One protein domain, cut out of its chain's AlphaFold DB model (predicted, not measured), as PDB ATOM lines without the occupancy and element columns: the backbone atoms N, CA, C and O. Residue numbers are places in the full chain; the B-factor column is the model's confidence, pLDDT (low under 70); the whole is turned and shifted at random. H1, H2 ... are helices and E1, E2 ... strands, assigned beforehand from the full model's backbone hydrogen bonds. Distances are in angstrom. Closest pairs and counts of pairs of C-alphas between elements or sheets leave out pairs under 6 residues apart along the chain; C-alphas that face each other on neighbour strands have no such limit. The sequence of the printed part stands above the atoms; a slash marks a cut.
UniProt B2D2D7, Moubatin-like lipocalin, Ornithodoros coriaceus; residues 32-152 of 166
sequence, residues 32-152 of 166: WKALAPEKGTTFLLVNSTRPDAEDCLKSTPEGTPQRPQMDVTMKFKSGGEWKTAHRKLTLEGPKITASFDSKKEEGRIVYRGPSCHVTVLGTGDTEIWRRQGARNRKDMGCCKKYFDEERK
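What this domain is: This is residues 32 to 152 of the 166 residues of the protein "Moubatin-like lipocalin" of Ornithodoros coriaceus (UniProt B2D2D7). What shape does the model have? It is a closed barrel of eight antiparallel strands, E1 to E8 in chain order round the ring, with helix H2 packed along its outside over E7 and the short helix H1 at one open end. What is it made of? The printed part has 121 residues, with two named helices and eight named strands in the order H1 E1 E2 E3 E4 E5 E6 E7 E8 H2, and its class is mixed, helices and strands. How large is it? It is compact and rounded, with a radius of gyration of the C-alphas of 13.6 A and spans of 34 by 34 by 28 A.

Where its parts are: Where are the strands? E1 is residues 43 to 48, E2 55 to 61, E3 69 to 78, 27.2 A long, and E4 81 to 92, 33.6 A long, from C-alpha 81 at (226.385, 239.734, 178.663). E5 is residues 95 to 100, E6 103 to 112, 26.2 A long, E7 116 to 121 and E8 126 to 131. Where are the helices? H1 is residues 32 to 35, from C-alpha 32 at (250.692, 220.874, 173.944). H2 is residues 139 to 150, 17.6 A long, ending with C-alpha 150 at (253.288, 238.431, 162.471).

How they stand to each other: How does the ring run? E1 to E8 form a meander, each strand the antiparallel neighbour of the one before; for instance, N 58 of E2 and O 75 of E3 are 2.9 A apart, and N 72 of E3 and O 87 of E4 2.8 A. What closes it? E8 and E1 are antiparallel at 152 degrees, with N 44 and O 130 within hydrogen-bond range at 2.8 A. Where is H2? It is on the barrel, outside it, at a height of 7.8 A over the sheet, over E7 and along the strands, at 4 degrees to E7 on the local plane. The closest C-alphas of E7 and H2, Val 118 and Cys 143, are 5.9 A apart; in H2, 7 of 8 O i to N i+4 pairs are within hydrogen-bond range, and H1 is too short for such a pair. Where is H1? It is on the barrel, outside it and over none of the strands, at a height of 5.5 A; its closest C-alpha to E4 is that of Trp 32, 5.5 A from that of Leu 91.

The domain as a whole: How far does it reach? The two C-alphas farthest apart, those of Ser 102 and Lys 138, are 39.7 A apart. Is there a cut or a long link? The printed part has no cut, and no link is long. Where is confidence low? The mean pLDDT of the printed part is 90.9, and residues 37 to 39 and 135 to 139 are under 70.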
ATOM      1  N   TRP A  32     250.959 221.591 172.705       92.56
ATOM      2  CA  TRP A  32     250.692 220.874 173.944       92.56
ATOM      3  C   TRP A  32     251.505 221.467 175.100       92.56
ATOM      4  O   TRP A  32     250.942 221.871 176.114       92.56
ATOM      5  N   LYS A  33     252.820 221.640 174.927       88.69
ATOM      6  CA  LYS A  33     253.686 222.307 175.914       88.69
ATOM      7  C   LYS A  33     253.263 223.754 176.170       88.69
ATOM      8  O   LYS A  33     253.484 224.263 177.267       88.69
ATOM      9  N   ALA A  34     252.681 224.447 175.192       88.44
ATOM     10  CA  ALA A  34     252.196 225.813 175.371       88.44
ATOM     11  C   ALA A  34     250.970 225.906 176.285       88.44
ATOM     12  O   ALA A  34     250.947 226.769 177.170       88.44
ATOM     13  N   LEU A  35     249.996 225.018 176.083       88.00
ATOM     14  CA  LEU A  35     248.651 225.146 176.643       88.00
ATOM     15  C   LEU A  35     248.361 224.181 177.796       88.00
ATOM     16  O   LEU A  35     247.735 224.584 178.771       88.00
ATOM     17  N   ALA A  36     248.858 222.945 177.729       79.88
ATOM     18  CA  ALA A  36     248.526 221.880 178.673       79.88
ATOM     19  C   ALA A  36     249.426 221.713 179.926       79.88
ATOM     20  O   ALA A  36     249.073 220.870 180.750       79.88
ATOM     21  N   PRO A  37     250.564 222.418 180.148       63.91
ATOM     22  CA  PRO A  37     251.513 221.998 181.191       63.91
ATOM     23  C   PRO A  37     251.020 222.238 182.626       63.91
ATOM     24  O   PRO A  37     251.598 221.693 183.557       63.91
ATOM     25  N   GLU A  38     249.970 223.038 182.823       63.62
ATOM     26  CA  GLU A  38     249.436 223.370 184.146       63.62
ATOM     27  C   GLU A  38     247.908 223.280 184.111       63.62
ATOM     28  O   GLU A  38     247.236 224.115 183.490       63.62
ATOM     29  N   LYS A  39     247.364 222.246 184.768       66.56
ATOM     30  CA  LYS A  39     245.920 221.992 184.877       66.56
ATOM     31  C   LYS A  39     245.183 223.261 185.318       66.56
ATOM     32  O   LYS A  39     245.579 223.907 186.282       66.56
ATOM     33  N   GLY A  40     244.104 223.600 184.611       72.06
ATOM     34  CA  GLY A  40     243.240 224.732 184.960       72.06
ATOM     35  C   GLY A  40     243.827 226.119 184.679       72.06
ATOM     36  O   GLY A  40     243.248 227.113 185.112       72.06
ATOM     37  N   THR A  41     244.947 226.229 183.950       87.69
ATOM     38  CA  THR A  41     245.475 227.549 183.570       87.69
ATOM     39  C   THR A  41     244.551 228.232 182.573       87.69
ATOM     40  O   THR A  41     244.504 227.873 181.399       87.69
ATOM     41  N   THR A  42     243.870 229.280 183.022       92.88
ATOM     42  CA  THR A  42     243.110 230.160 182.135       92.88
ATOM     43  C   THR A  42     244.049 231.037 181.311       92.88
ATOM     44  O   THR A  42     244.942 231.694 181.851       92.88
ATOM     45  N   PHE A  43     243.803 231.126 180.009       94.31
ATOM     46  CA  PHE A  43     244.422 232.097 179.114       94.31
ATOM     47  C   PHE A  43     243.421 233.184 178.726       94.31
ATOM     48  O   PHE A  43     242.255 232.911 178.467       94.31
ATOM     49  N   LEU A  44     243.889 234.426 178.671       95.00
ATOM     50  CA  LEU A  44     243.126 235.613 178.303       95.00
ATOM     51  C   LEU A  44     243.572 236.085 176.918       95.00
ATOM     52  O   LEU A  44     244.772 236.298 176.721       95.00
ATOM     53  N   LEU A  45     242.639 236.314 175.995       96.56
ATOM     54  CA  LEU A  45     242.947 236.925 174.702       96.56
ATOM     55  C   LEU A  45     243.182 238.424 174.906       96.56
ATOM     56  O   LEU A  45     242.234 239.171 175.140       96.56
ATOM     57  N   VAL A  46     244.437 238.876 174.865       95.44
ATOM     58  CA  VAL A  46     244.790 240.273 175.187       95.44
ATOM     59  C   VAL A  46     244.898 241.171 173.963       95.44
ATOM     60  O   VAL A  46     244.562 242.347 174.079       95.44
ATOM     61  N   ASN A  47     245.307 240.630 172.814       97.19
ATOM     62  CA  ASN A  47     245.328 241.324 171.525       97.19
ATOM     63  C   ASN A  47     244.865 240.366 170.422       97.19
ATOM     64  O   ASN A  47     245.255 239.200 170.448       97.19
ATOM     65  N   SER A  48     244.115 240.861 169.437       98.12
ATOM     66  CA  SER A  48     243.750 240.094 168.235       98.12
ATOM     67  C   SER A  48     243.593 241.016 167.030       98.12
ATOM     68  O   SER A  48     243.090 242.132 167.178       98.12
ATOM     69  N   THR A  49     244.020 240.575 165.847       98.56
ATOM     70  CA  THR A  49     243.734 241.280 164.581       98.56
ATOM     71  C   THR A  49     242.373 240.920 163.996       98.56
ATOM     72  O   THR A  49     241.939 241.571 163.049       98.56
ATOM     73  N   ARG A  50     241.682 239.919 164.556       96.69
ATOM     74  CA  ARG A  50     240.334 239.559 164.126       96.69
ATOM     75  C   ARG A  50     239.363 240.721 164.362       96.69
ATOM     76  O   ARG A  50     239.275 241.227 165.489       96.69
ATOM     77  N   PRO A  51     238.594 241.144 163.345       94.75
ATOM     78  CA  PRO A  51     237.596 242.192 163.516       94.75
ATOM     79  C   PRO A  51     236.420 241.729 164.385       94.75
ATOM     80  O   PRO A  51     235.750 242.568 164.975       94.75
ATOM     81  N   ASP A  52     236.194 240.428 164.518       93.56
ATOM     82  CA  ASP A  52     235.131 239.809 165.312       93.56
ATOM     83  C   ASP A  52     235.628 239.256 166.663       93.56
ATOM     84  O   ASP A  52     234.913 238.500 167.311       93.56
ATOM     85  N   ALA A  53     236.838 239.619 167.111       94.62
ATOM     86  CA  ALA A  53     237.356 239.165 168.402       94.62
ATOM     87  C   ALA A  53     236.419 239.564 169.557       94.62
ATOM     88  O   ALA A  53     236.217 240.755 169.814       94.62
ATOM     89  N   GLU A  54     235.888 238.556 170.252       95.00
ATOM     90  CA  GLU A  54     234.928 238.714 171.346       95.00
ATOM     91  C   GLU A  54     235.553 239.409 172.560       95.00
ATOM     92  O   GLU A  54     236.676 239.095 172.973       95.00
ATOM     93  N   ASP A  55     234.808 240.332 173.171       95.56
ATOM     94  CA  ASP A  55     235.268 241.068 174.347       95.56
ATOM     95  C   ASP A  55     235.473 240.103 175.532       95.56
ATOM     96  O   ASP A  55     234.737 239.137 175.734       95.56
ATOM     97  N   CYS A  56     236.496 240.355 176.347       96.00
ATOM     98  CA  CYS A  56     236.822 239.571 177.543       96.00
ATOM     99  C   CYS A  56     237.052 238.068 177.322       96.00
ATOM    100  O   CYS A  56     236.998 237.298 178.286       96.00
ATOM    101  N   LEU A  57     237.339 237.645 176.086       96.31
ATOM    102  CA  LEU A  57     237.518 236.236 175.772       96.31
ATOM    103  C   LEU A  57     238.638 235.601 176.608       96.31
ATOM    104  O   LEU A  57     239.777 236.082 176.648       96.31
ATOM    105  N   LYS A  58     238.301 234.497 177.267       95.38
ATOM    106  CA  LYS A  58     239.211 233.644 178.029       95.38
ATOM    107  C   LYS A  58     238.925 232.174 177.756       95.38
ATOM    108  O   LYS A  58     237.779 231.813 177.508       95.38
ATOM    109  N   SER A  59     239.965 231.350 177.817       94.56
ATOM    110  CA  SER A  59     239.918 229.904 177.601       94.56
ATOM    111  C   SER A  59     240.526 229.187 178.802       94.56
ATOM    112  O   SER A  59     241.632 229.532 179.221       94.56
ATOM    113  N   THR A  60     239.809 228.218 179.364       94.00
ATOM    114  CA  THR A  60     240.211 227.463 180.555       94.00
ATOM    115  C   THR A  60     240.111 225.967 180.261       94.00
ATOM    116  O   THR A  60     239.027 225.519 179.895       94.00
ATOM    117  N   PRO A  61     241.189 225.179 180.425       92.62
ATOM    118  CA  PRO A  61     241.130 223.724 180.313       92.62
ATOM    119  C   PRO A  61     240.145 223.092 181.301       92.62
ATOM    120  O   PRO A  61     240.134 223.447 182.482       92.62
ATOM    121  N   GLU A  62     239.372 222.125 180.820       90.19
ATOM    122  CA  GLU A  62     238.446 221.310 181.603       90.19
ATOM    123  C   GLU A  62     239.044 219.924 181.888       90.19
ATOM    124  O   GLU A  62     239.880 219.409 181.142       90.19
ATOM    125  N   GLY A  63     238.615 219.306 182.993       87.38
ATOM    126  CA  GLY A  63     239.007 217.941 183.343       87.38
ATOM    127  C   GLY A  63     240.523 217.735 183.456       87.38
ATOM    128  O   GLY A  63     241.252 218.557 184.021       87.38
ATOM    129  N   THR A  64     240.990 216.589 182.962       86.75
ATOM    130  CA  THR A  64     242.415 216.248 182.857       86.75
ATOM    131  C   THR A  64     242.754 216.095 181.371       86.75
ATOM    132  O   THR A  64     242.333 215.104 180.775       86.75
ATOM    133  N   PRO A  65     243.491 217.043 180.762       87.88
ATOM    134  CA  PRO A  65     243.851 216.976 179.345       87.88
ATOM    135  C   PRO A  65     244.620 215.690 178.991       87.88
ATOM    136  O   PRO A  65     245.503 215.278 179.745       87.88
ATOM    137  N   GLN A  66     244.350 215.098 177.819       89.88
ATOM    138  CA  GLN A  66     245.065 213.920 177.303       89.88
ATOM    139  C   GLN A  66     245.570 214.144 175.875       89.88
ATOM    140  O   GLN A  66     244.782 214.337 174.957       89.88
ATOM    141  N   ARG A  67     246.891 214.082 175.661       92.06
ATOM    142  CA  ARG A  67     247.502 214.396 174.357       92.06
ATOM    143  C   ARG A  67     246.922 213.522 173.225       92.06
ATOM    144  O   ARG A  67     246.848 212.312 173.410       92.06
ATOM    145  N   PRO A  68     246.587 214.094 172.047       93.75
ATOM    146  CA  PRO A  68     246.741 215.502 171.647       93.75
ATOM    147  C   PRO A  68     245.531 216.391 171.970       93.75
ATOM    148  O   PRO A  68     245.482 217.529 171.515       93.75
ATOM    149  N   GLN A  69     244.545 215.898 172.715       93.69
ATOM    150  CA  GLN A  69     243.245 216.536 172.886       93.69
ATOM    151  C   GLN A  69     243.090 217.240 174.240       93.69
ATOM    152  O   GLN A  69     243.583 216.803 175.282       93.69
ATOM    153  N   MET A  70     242.378 218.360 174.232       92.38
ATOM    154  CA  MET A  70     242.053 219.107 175.440       92.38
ATOM    155  C   MET A  70     240.688 219.766 175.291       92.38
ATOM    156  O   MET A  70     240.481 220.549 174.365       92.38
ATOM    157  N   ASP A  71     239.785 219.483 176.221       93.31
ATOM    158  CA  ASP A  71     238.522 220.204 176.332       93.31
ATOM    159  C   ASP A  71     238.747 221.523 177.076       93.31
ATOM    160  O   ASP A  71     239.541 221.603 178.021       93.31
ATOM    161  N   VAL A  72     238.099 222.588 176.609       93.50
ATOM    162  CA  VAL A  72     238.216 223.933 177.174       93.50
ATOM    163  C   VAL A  72     236.850 224.602 177.295       93.50
ATOM    164  O   VAL A  72     236.031 224.564 176.374       93.50
ATOM    165  N   THR A  73     236.646 225.317 178.399       94.56
ATOM    166  CA  THR A  73     235.599 226.329 178.512       94.56
ATOM    167  C   THR A  73     236.112 227.643 177.934       94.56
ATOM    168  O   THR A  73     237.122 228.180 178.392       94.56
ATOM    169  N   MET A  74     235.380 228.231 176.998       94.88
ATOM    170  CA  MET A  74     235.576 229.606 176.553       94.88
ATOM    171  C   MET A  74     234.498 230.500 177.162       94.88
ATOM    172  O   MET A  74     233.310 230.210 177.046       94.88
ATOM    173  N   LYS A  75     234.899 231.599 177.805       95.69
ATOM    174  CA  LYS A  75     233.985 232.619 178.345       95.69
ATOM    175  C   LYS A  75     234.297 233.974 177.732       95.69
ATOM    176  O   LYS A  75     235.466 234.333 177.634       95.69
ATOM    177  N   PHE A  76     233.276 234.725 177.351       95.62
ATOM    178  CA  PHE A  76     233.416 236.024 176.686       95.62
ATOM    179  C   PHE A  76     232.174 236.888 176.900       95.62
ATOM    180  O   PHE A  76     231.146 236.378 177.338       95.62
ATOM    181  N   LYS A  77     232.264 238.187 176.607       94.25
ATOM    182  CA  LYS A  77     231.124 239.104 176.603       94.25
ATOM    183  C   LYS A  77     230.668 239.387 175.179       94.25
ATOM    184  O   LYS A  77     231.476 239.752 174.336       94.25
ATOM    185  N   SER A  78     229.365 239.288 174.947       92.00
ATOM    186  CA  SER A  78     228.725 239.567 173.660       92.00
ATOM    187  C   SER A  78     227.429 240.320 173.931       92.00
ATOM    188  O   SER A  78     226.571 239.826 174.658       92.00
ATOM    189  N   GLY A  79     227.315 241.551 173.426       88.19
ATOM    190  CA  GLY A  79     226.201 242.444 173.780       88.19
ATOM    191  C   GLY A  79     226.199 242.893 175.250       88.19
ATOM    192  O   GLY A  79     225.157 243.257 175.771       88.19
ATOM    193  N   GLY A  80     227.349 242.845 175.933       87.19
ATOM    194  CA  GLY A  80     227.480 243.190 177.356       87.19
ATOM    195  C   GLY A  80     227.265 242.018 178.321       87.19
ATOM    196  O   GLY A  80     227.728 242.082 179.459       87.19
ATOM    197  N   GLU A  81     226.666 240.924 177.857       92.12
ATOM    198  CA  GLU A  81     226.385 239.734 178.663       92.12
ATOM    199  C   GLU A  81     227.486 238.681 178.550       92.12
ATOM    200  O   GLU A  81     228.084 238.495 177.486       92.12
ATOM    201  N   TRP A  82     227.735 237.960 179.644       94.56
ATOM    202  CA  TRP A  82     228.652 236.826 179.650       94.56
ATOM    203  C   TRP A  82     228.036 235.617 178.943       94.56
ATOM    204  O   TRP A  82     226.965 235.142 179.308       94.56
ATOM    205  N   LYS A  83     228.774 235.061 177.986       95.25
ATOM    206  CA  LYS A  83     228.469 233.806 177.303       95.25
ATOM    207  C   LYS A  83     229.545 232.772 177.596       95.25
ATOM    208  O   LYS A  83     230.696 233.107 177.891       95.25
ATOM    209  N   THR A  84     229.148 231.507 177.511       95.62
ATOM    210  CA  THR A  84     230.023 230.348 177.701       95.62
ATOM    211  C   THR A  84     229.880 229.415 176.508       95.62
ATOM    212  O   THR A  84     228.775 229.194 176.022       95.62
ATOM    213  N   ALA A  85     230.996 228.873 176.040       93.00
ATOM    214  CA  ALA A  85     231.035 227.859 175.002       93.00
ATOM    215  C   ALA A  85     232.056 226.782 175.369       93.00
ATOM    216  O   ALA A  85     233.146 227.103 175.837       93.00
ATOM    217  N   HIS A  86     231.726 225.521 175.117       93.50
ATOM    218  CA  HIS A  86     232.644 224.398 175.303       93.50
ATOM    219  C   HIS A  86     233.273 224.036 173.960       93.50
ATOM    220  O   HIS A  86     232.591 224.038 172.927       93.50
ATOM    221  N   ARG A  87     234.583 223.789 173.956       92.25
ATOM    222  CA  ARG A  87     235.346 223.475 172.743       92.25
ATOM    223  C   ARG A  87     236.325 222.352 173.002       92.25
ATOM    224  O   ARG A  87     236.907 222.265 174.077       92.25
ATOM    225  N   LYS A  88     236.573 221.571 171.955       93.94
ATOM    226  CA  LYS A  88     237.635 220.573 171.929       93.94
ATOM    227  C   LYS A  88     238.792 221.084 171.082       93.94
ATOM    228  O   LYS A  88     238.596 221.452 169.921       93.94
ATOM    229  N   LEU A  89     239.984 221.112 171.667       94.38
ATOM    230  CA  LEU A  89     241.229 221.452 170.989       94.38
ATOM    231  C   LEU A  89     242.009 220.180 170.655       94.38
ATOM    232  O   LEU A  89     242.141 219.298 171.500       94.38
ATOM    233  N   THR A  90     242.583 220.130 169.456       95.81
ATOM    234  CA  THR A  90     243.611 219.159 169.057       95.81
ATOM    235  C   THR A  90     244.937 219.896 168.880       95.81
ATOM    236  O   THR A  90     244.990 220.910 168.183       95.81
ATOM    237  N   LEU A  91     245.995 219.419 169.538       95.06
ATOM    238  CA  LEU A  91     247.291 220.087 169.678       95.06
ATOM    239  C   LEU A  91     248.422 219.190 169.151       95.06
ATOM    240  O   LEU A  91     248.832 218.233 169.814       95.06
ATOM    241  N   GLU A  92     248.956 219.516 167.975       95.44
ATOM    242  CA  GLU A  92     249.924 218.676 167.253       95.44
ATOM    243  C   GLU A  92     251.096 219.504 166.719       95.44
ATOM    244  O   GLU A  92     250.941 220.354 165.839       95.44
ATOM    245  N   GLY A  93     252.299 219.271 167.258       95.25
ATOM    246  CA  GLY A  93     253.444 220.142 166.983       95.25
ATOM    247  C   GLY A  93     253.071 221.599 167.291       95.25
ATOM    248  O   GLY A  93     252.485 221.842 168.343       95.25
ATOM    249  N   PRO A  94     253.325 222.577 166.408       95.88
ATOM    250  CA  PRO A  94     252.908 223.960 166.634       95.88
ATOM    251  C   PRO A  94     251.413 224.212 166.371       95.88
ATOM    252  O   PRO A  94     250.944 225.317 166.642       95.88
ATOM    253  N   LYS A  95     250.667 223.253 165.808       97.44
ATOM    254  CA  LYS A  95     249.288 223.458 165.349       97.44
ATOM    255  C   LYS A  95     248.274 223.336 166.487       97.44
ATOM    256  O   LYS A  95     248.426 222.519 167.394       97.44
ATOM    257  N   ILE A  96     247.223 224.140 166.386       96.06
ATOM    258  CA  ILE A  96     246.014 224.110 167.206       96.06
ATOM    259  C   ILE A  96     244.831 223.980 166.248       96.06
ATOM    260  O   ILE A  96     244.687 224.796 165.340       96.06
ATOM    261  N   THR A  97     243.954 223.015 166.487       96.38
ATOM    262  CA  THR A  97     242.658 222.922 165.807       96.38
ATOM    263  C   THR A  97     241.551 222.978 166.848       96.38
ATOM    264  O   THR A  97     241.451 222.086 167.689       96.38
ATOM    265  N   ALA A  98     240.716 224.014 166.799       92.75
ATOM    266  CA  ALA A  98     239.514 224.134 167.614       92.75
ATOM    267  C   ALA A  98     238.312 223.583 166.841       92.75
ATOM    268  O   ALA A  98     238.024 224.029 165.729       92.75
ATOM    269  N   SER A  99     237.614 222.611 167.425       90.50
ATOM    270  CA  SER A  99     236.393 222.045 166.846       90.50
ATOM    271  C   SER A  99     235.153 222.685 167.473       90.50
ATOM    272  O   SER A  99     235.014 222.750 168.697       90.50
ATOM    273  N   PHE A 100     234.262 223.147 166.607       83.00
ATOM    274  CA  PHE A 100     232.917 223.648 166.865       83.00
ATOM    275  C   PHE A 100     231.966 222.658 166.188       83.00
ATOM    276  O   PHE A 100     232.323 222.170 165.126       83.00
ATOM    277  N   ASP A 101     230.792 222.364 166.746       79.12
ATOM    278  CA  ASP A 101     229.864 221.295 166.310       79.12
ATOM    279  C   ASP A 101     229.963 220.870 164.825       79.12
ATOM    280  O   ASP A 101     230.201 219.699 164.535       79.12
ATOM    281  N   SER A 102     229.872 221.821 163.883       81.19
ATOM    282  CA  SER A 102     230.038 221.591 162.436       81.19
ATOM    283  C   SER A 102     231.225 222.305 161.764       81.19
ATOM    284  O   SER A 102     231.389 222.209 160.548       81.19
ATOM    285  N   LYS A 103     232.061 223.041 162.507       85.19
ATOM    286  CA  LYS A 103     233.156 223.867 161.966       85.19
ATOM    287  C   LYS A 103     234.483 223.586 162.662       85.19
ATOM    288  O   LYS A 103     234.537 223.234 163.834       85.19
ATOM    289  N   LYS A 104     235.586 223.803 161.953       91.12
ATOM    290  CA  LYS A 104     236.932 223.773 162.533       91.12
ATOM    291  C   LYS A 104     237.611 225.107 162.289       91.12
ATOM    292  O   LYS A 104     237.482 225.673 161.208       91.12
ATOM    293  N   GLU A 105     238.328 225.587 163.291       93.31
ATOM    294  CA  GLU A 105     239.244 226.713 163.157       93.31
ATOM    295  C   GLU A 105     240.657 226.214 163.439       93.31
ATOM    296  O   GLU A 105     240.894 225.497 164.411       93.31
ATOM    297  N   GLU A 106     241.594 226.573 162.570       95.94
ATOM    298  CA  GLU A 106     242.992 226.186 162.702       95.94
ATOM    299  C   GLU A 106     243.852 227.392 163.055       95.94
ATOM    300  O   GLU A 106     243.588 228.520 162.639       95.94
ATOM    301  N   GLY A 107     244.930 227.138 163.784       97.00
ATOM    302  CA  GLY A 107     245.988 228.095 164.033       97.00
ATOM    303  C   GLY A 107     247.313 227.400 164.304       97.00
ATOM    304  O   GLY A 107     247.390 226.189 164.497       97.00
ATOM    305  N   ARG A 108     248.387 228.179 164.324       97.31
ATOM    306  CA  ARG A 108     249.721 227.740 164.734       97.31
ATOM    307  C   ARG A 108     250.250 228.667 165.811       97.31
ATOM    308  O   ARG A 108     250.141 229.885 165.693       97.31
ATOM    309  N   ILE A 109     250.876 228.108 166.833       96.12
ATOM    310  CA  ILE A 109     251.680 228.894 167.758       96.12
ATOM    311  C   ILE A 109     252.961 229.295 167.033       96.12
ATOM    312  O   ILE A 109     253.631 228.470 166.417       96.12
ATOM    313  N   VAL A 110     253.289 230.579 167.097       95.31
ATOM    314  CA  VAL A 110     254.482 231.162 166.462       95.31
ATOM    315  C   VAL A 110     255.495 231.637 167.484       95.31
ATOM    316  O   VAL A 110     256.664 231.801 167.163       95.31
ATOM    317  N   TYR A 111     255.066 231.800 168.734       93.62
ATOM    318  CA  TYR A 111     255.938 232.061 169.865       93.62
ATOM    319  C   TYR A 111     255.288 231.585 171.161       93.62
ATOM    320  O   TYR A 111     254.082 231.744 171.360       93.62
ATOM    321  N   ARG A 112     256.101 231.056 172.076       90.19
ATOM    322  CA  ARG A 112     255.692 230.687 173.432       90.19
ATOM    323  C   ARG A 112     256.683 231.267 174.434       90.19
ATOM    324  O   ARG A 112     257.867 230.947 174.400       90.19
ATOM    325  N   GLY A 113     256.172 232.064 175.364       88.56
ATOM    326  CA  GLY A 113     256.871 232.468 176.579       88.56
ATOM    327  C   GLY A 113     256.277 231.790 177.821       88.56
ATOM    328  O   GLY A 113     255.269 231.086 177.727       88.56
ATOM    329  N   PRO A 114     256.854 232.026 179.011       85.75
ATOM    330  CA  PRO A 114     256.311 231.506 180.269       85.75
ATOM    331  C   PRO A 114     254.879 231.992 180.534       85.75
ATOM    332  O   PRO A 114     254.007 231.221 180.920       85.75
ATOM    333  N   SER A 115     254.625 233.272 180.253       88.06
ATOM    334  CA  SER A 115     253.386 233.967 180.620       88.06
ATOM    335  C   SER A 115     252.396 234.155 179.463       88.06
ATOM    336  O   SER A 115     251.292 234.655 179.678       88.06
ATOM    337  N   CYS A 116     252.767 233.811 178.229       91.69
ATOM    338  CA  CYS A 116     251.953 234.080 177.046       91.69
ATOM    339  C   CYS A 116     252.364 233.225 175.848       91.69
ATOM    340  O   CYS A 116     253.445 232.640 175.820       91.69
ATOM    341  N   HIS A 117     251.511 233.197 174.835       94.12
ATOM    342  CA  HIS A 117     251.839 232.674 173.518       94.12
ATOM    343  C   HIS A 117     251.229 233.562 172.431       94.12
ATOM    344  O   HIS A 117     250.313 234.349 172.691       94.12
ATOM    345  N   VAL A 118     251.782 233.452 171.227       96.38
ATOM    346  CA  VAL A 118     251.282 234.117 170.023       96.38
ATOM    347  C   VAL A 118     250.791 233.045 169.068       96.38
ATOM    348  O   VAL A 118     251.529 232.100 168.780       96.38
ATOM    349  N   THR A 119     249.568 233.208 168.579       97.81
ATOM    350  CA  THR A 119     248.932 232.289 167.633       97.81
ATOM    351  C   THR A 119     248.649 233.029 166.336       97.81
ATOM    352  O   THR A 119     248.152 234.151 166.365       97.81
ATOM    353  N   VAL A 120     248.957 232.403 165.203       97.94
ATOM    354  CA  VAL A 120     248.510 232.839 163.877       97.94
ATOM    355  C   VAL A 120     247.443 231.868 163.403       97.94
ATOM    356  O   VAL A 120     247.708 230.674 163.276       97.94
ATOM    357  N   LEU A 121     246.242 232.375 163.170       97.38
ATOM    358  CA  LEU A 121     245.088 231.613 162.709       97.38
ATOM    359  C   LEU A 121     245.209 231.298 161.212       97.38
ATOM    360  O   LEU A 121     245.962 231.952 160.489       97.38
ATOM    361  N   GLY A 122     244.442 230.322 160.727       93.94
ATOM    362  CA  GLY A 122     244.399 229.937 159.312       93.94
ATOM    363  C   GLY A 122     243.984 231.085 158.381       93.94
ATOM    364  O   GLY A 122     244.400 231.123 157.229       93.94
ATOM    365  N   THR A 123     243.251 232.076 158.901       93.44
ATOM    366  CA  THR A 123     242.900 233.329 158.202       93.44
ATOM    367  C   THR A 123     244.076 234.307 158.064       93.44
ATOM    368  O   THR A 123     243.958 235.355 157.428       93.44
ATOM    369  N   GLY A 124     245.218 234.010 158.690       95.88
ATOM    370  CA  GLY A 124     246.357 234.918 158.809       95.88
ATOM    371  C   GLY A 124     246.155 236.020 159.851       95.88
ATOM    372  O   GLY A 124     246.894 237.008 159.846       95.88
ATOM    373  N   ASP A 125     245.141 235.917 160.709       98.19
ATOM    374  CA  ASP A 125     245.003 236.787 161.874       98.19
ATOM    375  C   ASP A 125     245.915 236.345 163.009       98.19
ATOM    376  O   ASP A 125     246.241 235.171 163.145       98.19
ATOM    377  N   THR A 126     246.378 237.308 163.799       98.44
ATOM    378  CA  THR A 126     247.353 237.074 164.865       98.44
ATOM    379  C   THR A 126     246.738 237.416 166.209       98.44
ATOM    380  O   THR A 126     246.020 238.410 166.339       98.44
ATOM    381  N   GLU A 127     247.056 236.616 167.220       98.31
ATOM    382  CA  GLU A 127     246.519 236.729 168.568       98.31
ATOM    383  C   GLU A 127     247.617 236.627 169.621       98.31
ATOM    384  O   GLU A 127     248.553 235.840 169.480       98.31
ATOM    385  N   ILE A 128     247.479 237.391 170.708       97.12
ATOM    386  CA  ILE A 128     248.247 237.171 171.936       97.12
ATOM    387  C   ILE A 128     247.316 236.633 173.008       97.12
ATOM    388  O   ILE A 128     246.369 237.305 173.422       97.12
ATOM    389  N   TRP A 129     247.689 235.482 173.547       95.69
ATOM    390  CA  TRP A 129     247.041 234.865 174.689       95.69
ATOM    391  C   TRP A 129     247.974 234.912 175.893       95.69
ATOM    392  O   TRP A 129     249.134 234.506 175.820       95.69
ATOM    393  N   ARG A 130     247.483 235.422 177.021       93.62
ATOM    394  CA  ARG A 130     248.254 235.595 178.259       93.62
ATOM    395  C   ARG A 130     247.698 234.704 179.362       93.62
ATOM    396  O   ARG A 130     246.492 234.717 179.581       93.62
ATOM    397  N   ARG A 131     248.558 234.014 180.115       91.94
ATOM    398  CA  ARG A 131     248.152 233.285 181.328       91.94
ATOM    399  C   ARG A 131     247.503 234.243 182.331       91.94
ATOM    400  O   ARG A 131     248.040 235.317 182.624       91.94
ATOM    401  N   GLN A 132     246.342 233.878 182.860       90.12
ATOM    402  CA  GLN A 132     245.689 234.627 183.928       90.12
ATOM    403  C   GLN A 132     246.586 234.620 185.176       90.12
ATOM    404  O   GLN A 132     247.203 233.614 185.502       90.12
ATOM    405  N   GLY A 133     246.705 235.764 185.853       85.06
ATOM    406  CA  GLY A 133     247.584 235.908 187.021       85.06
ATOM    407  C   GLY A 133     249.057 236.189 186.698       85.06
ATOM    408  O   GLY A 133     249.806 236.537 187.609       85.06
ATOM    409  N   ALA A 134     249.481 236.138 185.429       83.62
ATOM    410  CA  ALA A 134     250.834 236.532 185.046       83.62
ATOM    411  C   ALA A 134     251.083 238.025 185.346       83.62
ATOM    412  O   ALA A 134     250.529 238.915 184.695       83.62
ATOM    413  N   ARG A 135     251.930 238.301 186.348       66.44
ATOM    414  CA  ARG A 135     252.248 239.662 186.829       66.44
ATOM    415  C   ARG A 135     253.383 240.336 186.051       66.44
ATOM    416  O   ARG A 135     253.569 241.547 186.150       66.44
ATOM    417  N   ASN A 136     254.161 239.569 185.287       60.94
ATOM    418  CA  ASN A 136     255.435 240.039 184.760       60.94
ATOM    419  C   ASN A 136     255.283 240.748 183.402       60.94
ATOM    420  O   ASN A 136     255.052 240.122 182.368       60.94
ATOM    421  N   ARG A 137     255.462 242.077 183.388       57.84
ATOM    422  CA  ARG A 137     255.453 242.889 182.155       57.84
ATOM    423  C   ARG A 137     256.589 242.521 181.192       57.84
ATOM    424  O   ARG A 137     256.430 242.715 179.990       57.84
ATOM    425  N   LYS A 138     257.716 241.993 181.694       59.31
ATOM    426  CA  LYS A 138     258.877 241.631 180.860       59.31
ATOM    427  C   LYS A 138     258.582 240.446 179.933       59.31
ATOM    428  O   LYS A 138     258.978 240.492 178.773       59.31
ATOM    429  N   ASP A 139     257.818 239.455 180.393       66.25
ATOM    430  CA  ASP A 139     257.495 238.257 179.601       66.25
ATOM    431  C   ASP A 139     256.579 238.572 178.411       66.25
ATOM    432  O   ASP A 139     256.659 237.942 177.359       66.25
ATOM    433  N   MET A 140     255.750 239.612 178.543       87.31
ATOM    434  CA  MET A 140     254.894 240.089 177.457       87.31
ATOM    435  C   MET A 140     255.673 240.791 176.339       87.31
ATOM    436  O   MET A 140     255.145 240.915 175.236       87.31
ATOM    437  N   GLY A 141     256.910 241.239 176.588       90.06
ATOM    438  CA  GLY A 141     257.724 241.940 175.591       90.06
ATOM    439  C   GLY A 141     258.006 241.083 174.357       90.06
ATOM    440  O   GLY A 141     257.853 241.558 173.234       90.06
ATOM    441  N   CYS A 142     258.328 239.802 174.554       90.69
ATOM    442  CA  CYS A 142     258.588 238.889 173.444       90.69
ATOM    443  C   CYS A 142     257.313 238.482 172.700       90.69
ATOM    444  O   CYS A 142     257.301 238.520 171.474       90.69
ATOM    445  N   CYS A 143     256.215 238.186 173.407       93.12
ATOM    446  CA  CYS A 143     254.933 237.943 172.739       93.12
ATOM    447  C   CYS A 143     254.478 239.166 171.936       93.12
ATOM    448  O   CYS A 143     253.970 239.019 170.832       93.12
ATOM    449  N   LYS A 144     254.698 240.382 172.451       94.19
ATOM    450  CA  LYS A 144     254.389 241.606 171.713       94.19
ATOM    451  C   LYS A 144     255.267 241.770 170.470       94.19
ATOM    452  O   LYS A 144     254.721 242.096 169.425       94.19
ATOM    453  N   LYS A 145     256.576 241.510 170.569       93.19
ATOM    454  CA  LYS A 145     257.493 241.529 169.417       93.19
ATOM    455  C   LYS A 145     256.999 240.594 168.306       93.19
ATOM    456  O   LYS A 145     256.729 241.062 167.208       93.19
ATOM    457  N   TYR A 146     256.788 239.316 168.622       94.25
ATOM    458  CA  TYR A 146     256.315 238.327 167.647       94.25
ATOM    459  C   TYR A 146     254.927 238.659 167.092       94.25
ATOM    460  O   TYR A 146     254.679 238.483 165.907       94.25
ATOM    461  N   PHE A 147     254.023 239.185 167.918       96.69
ATOM    462  CA  PHE A 147     252.719 239.653 167.451       96.69
ATOM    463  C   PHE A 147     252.829 240.820 166.468       96.69
ATOM    464  O   PHE A 147     252.126 240.833 165.464       96.69
ATOM    465  N   ASP A 148     253.683 241.806 166.751       96.75
ATOM    466  CA  ASP A 148     253.875 242.965 165.878       96.75
ATOM    467  C   ASP A 148     254.533 242.576 164.541       96.75
ATOM    468  O   ASP A 148     254.163 243.131 163.506       96.75
ATOM    469  N   GLU A 149     255.440 241.595 164.552       95.38
ATOM    470  CA  GLU A 149     256.035 241.002 163.346       95.38
ATOM    471  C   GLU A 149     254.987 240.226 162.523       95.38
ATOM    472  O   GLU A 149     254.817 240.471 161.327       95.38
ATOM    473  N   GLU A 150     254.223 239.334 163.160       97.00
ATOM    474  CA  GLU A 150     253.288 238.431 162.471       97.00
ATOM    475  C   GLU A 150     252.001 239.126 162.013       97.00
ATOM    476  O   GLU A 150     251.453 238.773 160.967       97.00
ATOM    477  N   ARG A 151     251.547 240.181 162.710       96.69
ATOM    478  CA  ARG A 151     250.358 240.939 162.284       96.69
ATOM    479  C   ARG A 151     250.574 241.738 161.002       96.69
ATOM    480  O   ARG A 151     249.598 242.252 160.462       96.69
ATOM    481  N   LYS A 152     251.822 241.908 160.540       94.00
ATOM    482  CA  LYS A 152     252.173 242.594 159.278       94.00
ATOM    483  C   LYS A 152     251.462 243.945 159.107       94.00
ATOM    484  O   LYS A 152     250.927 244.261 158.051       94.00
TER     485      LYS A 152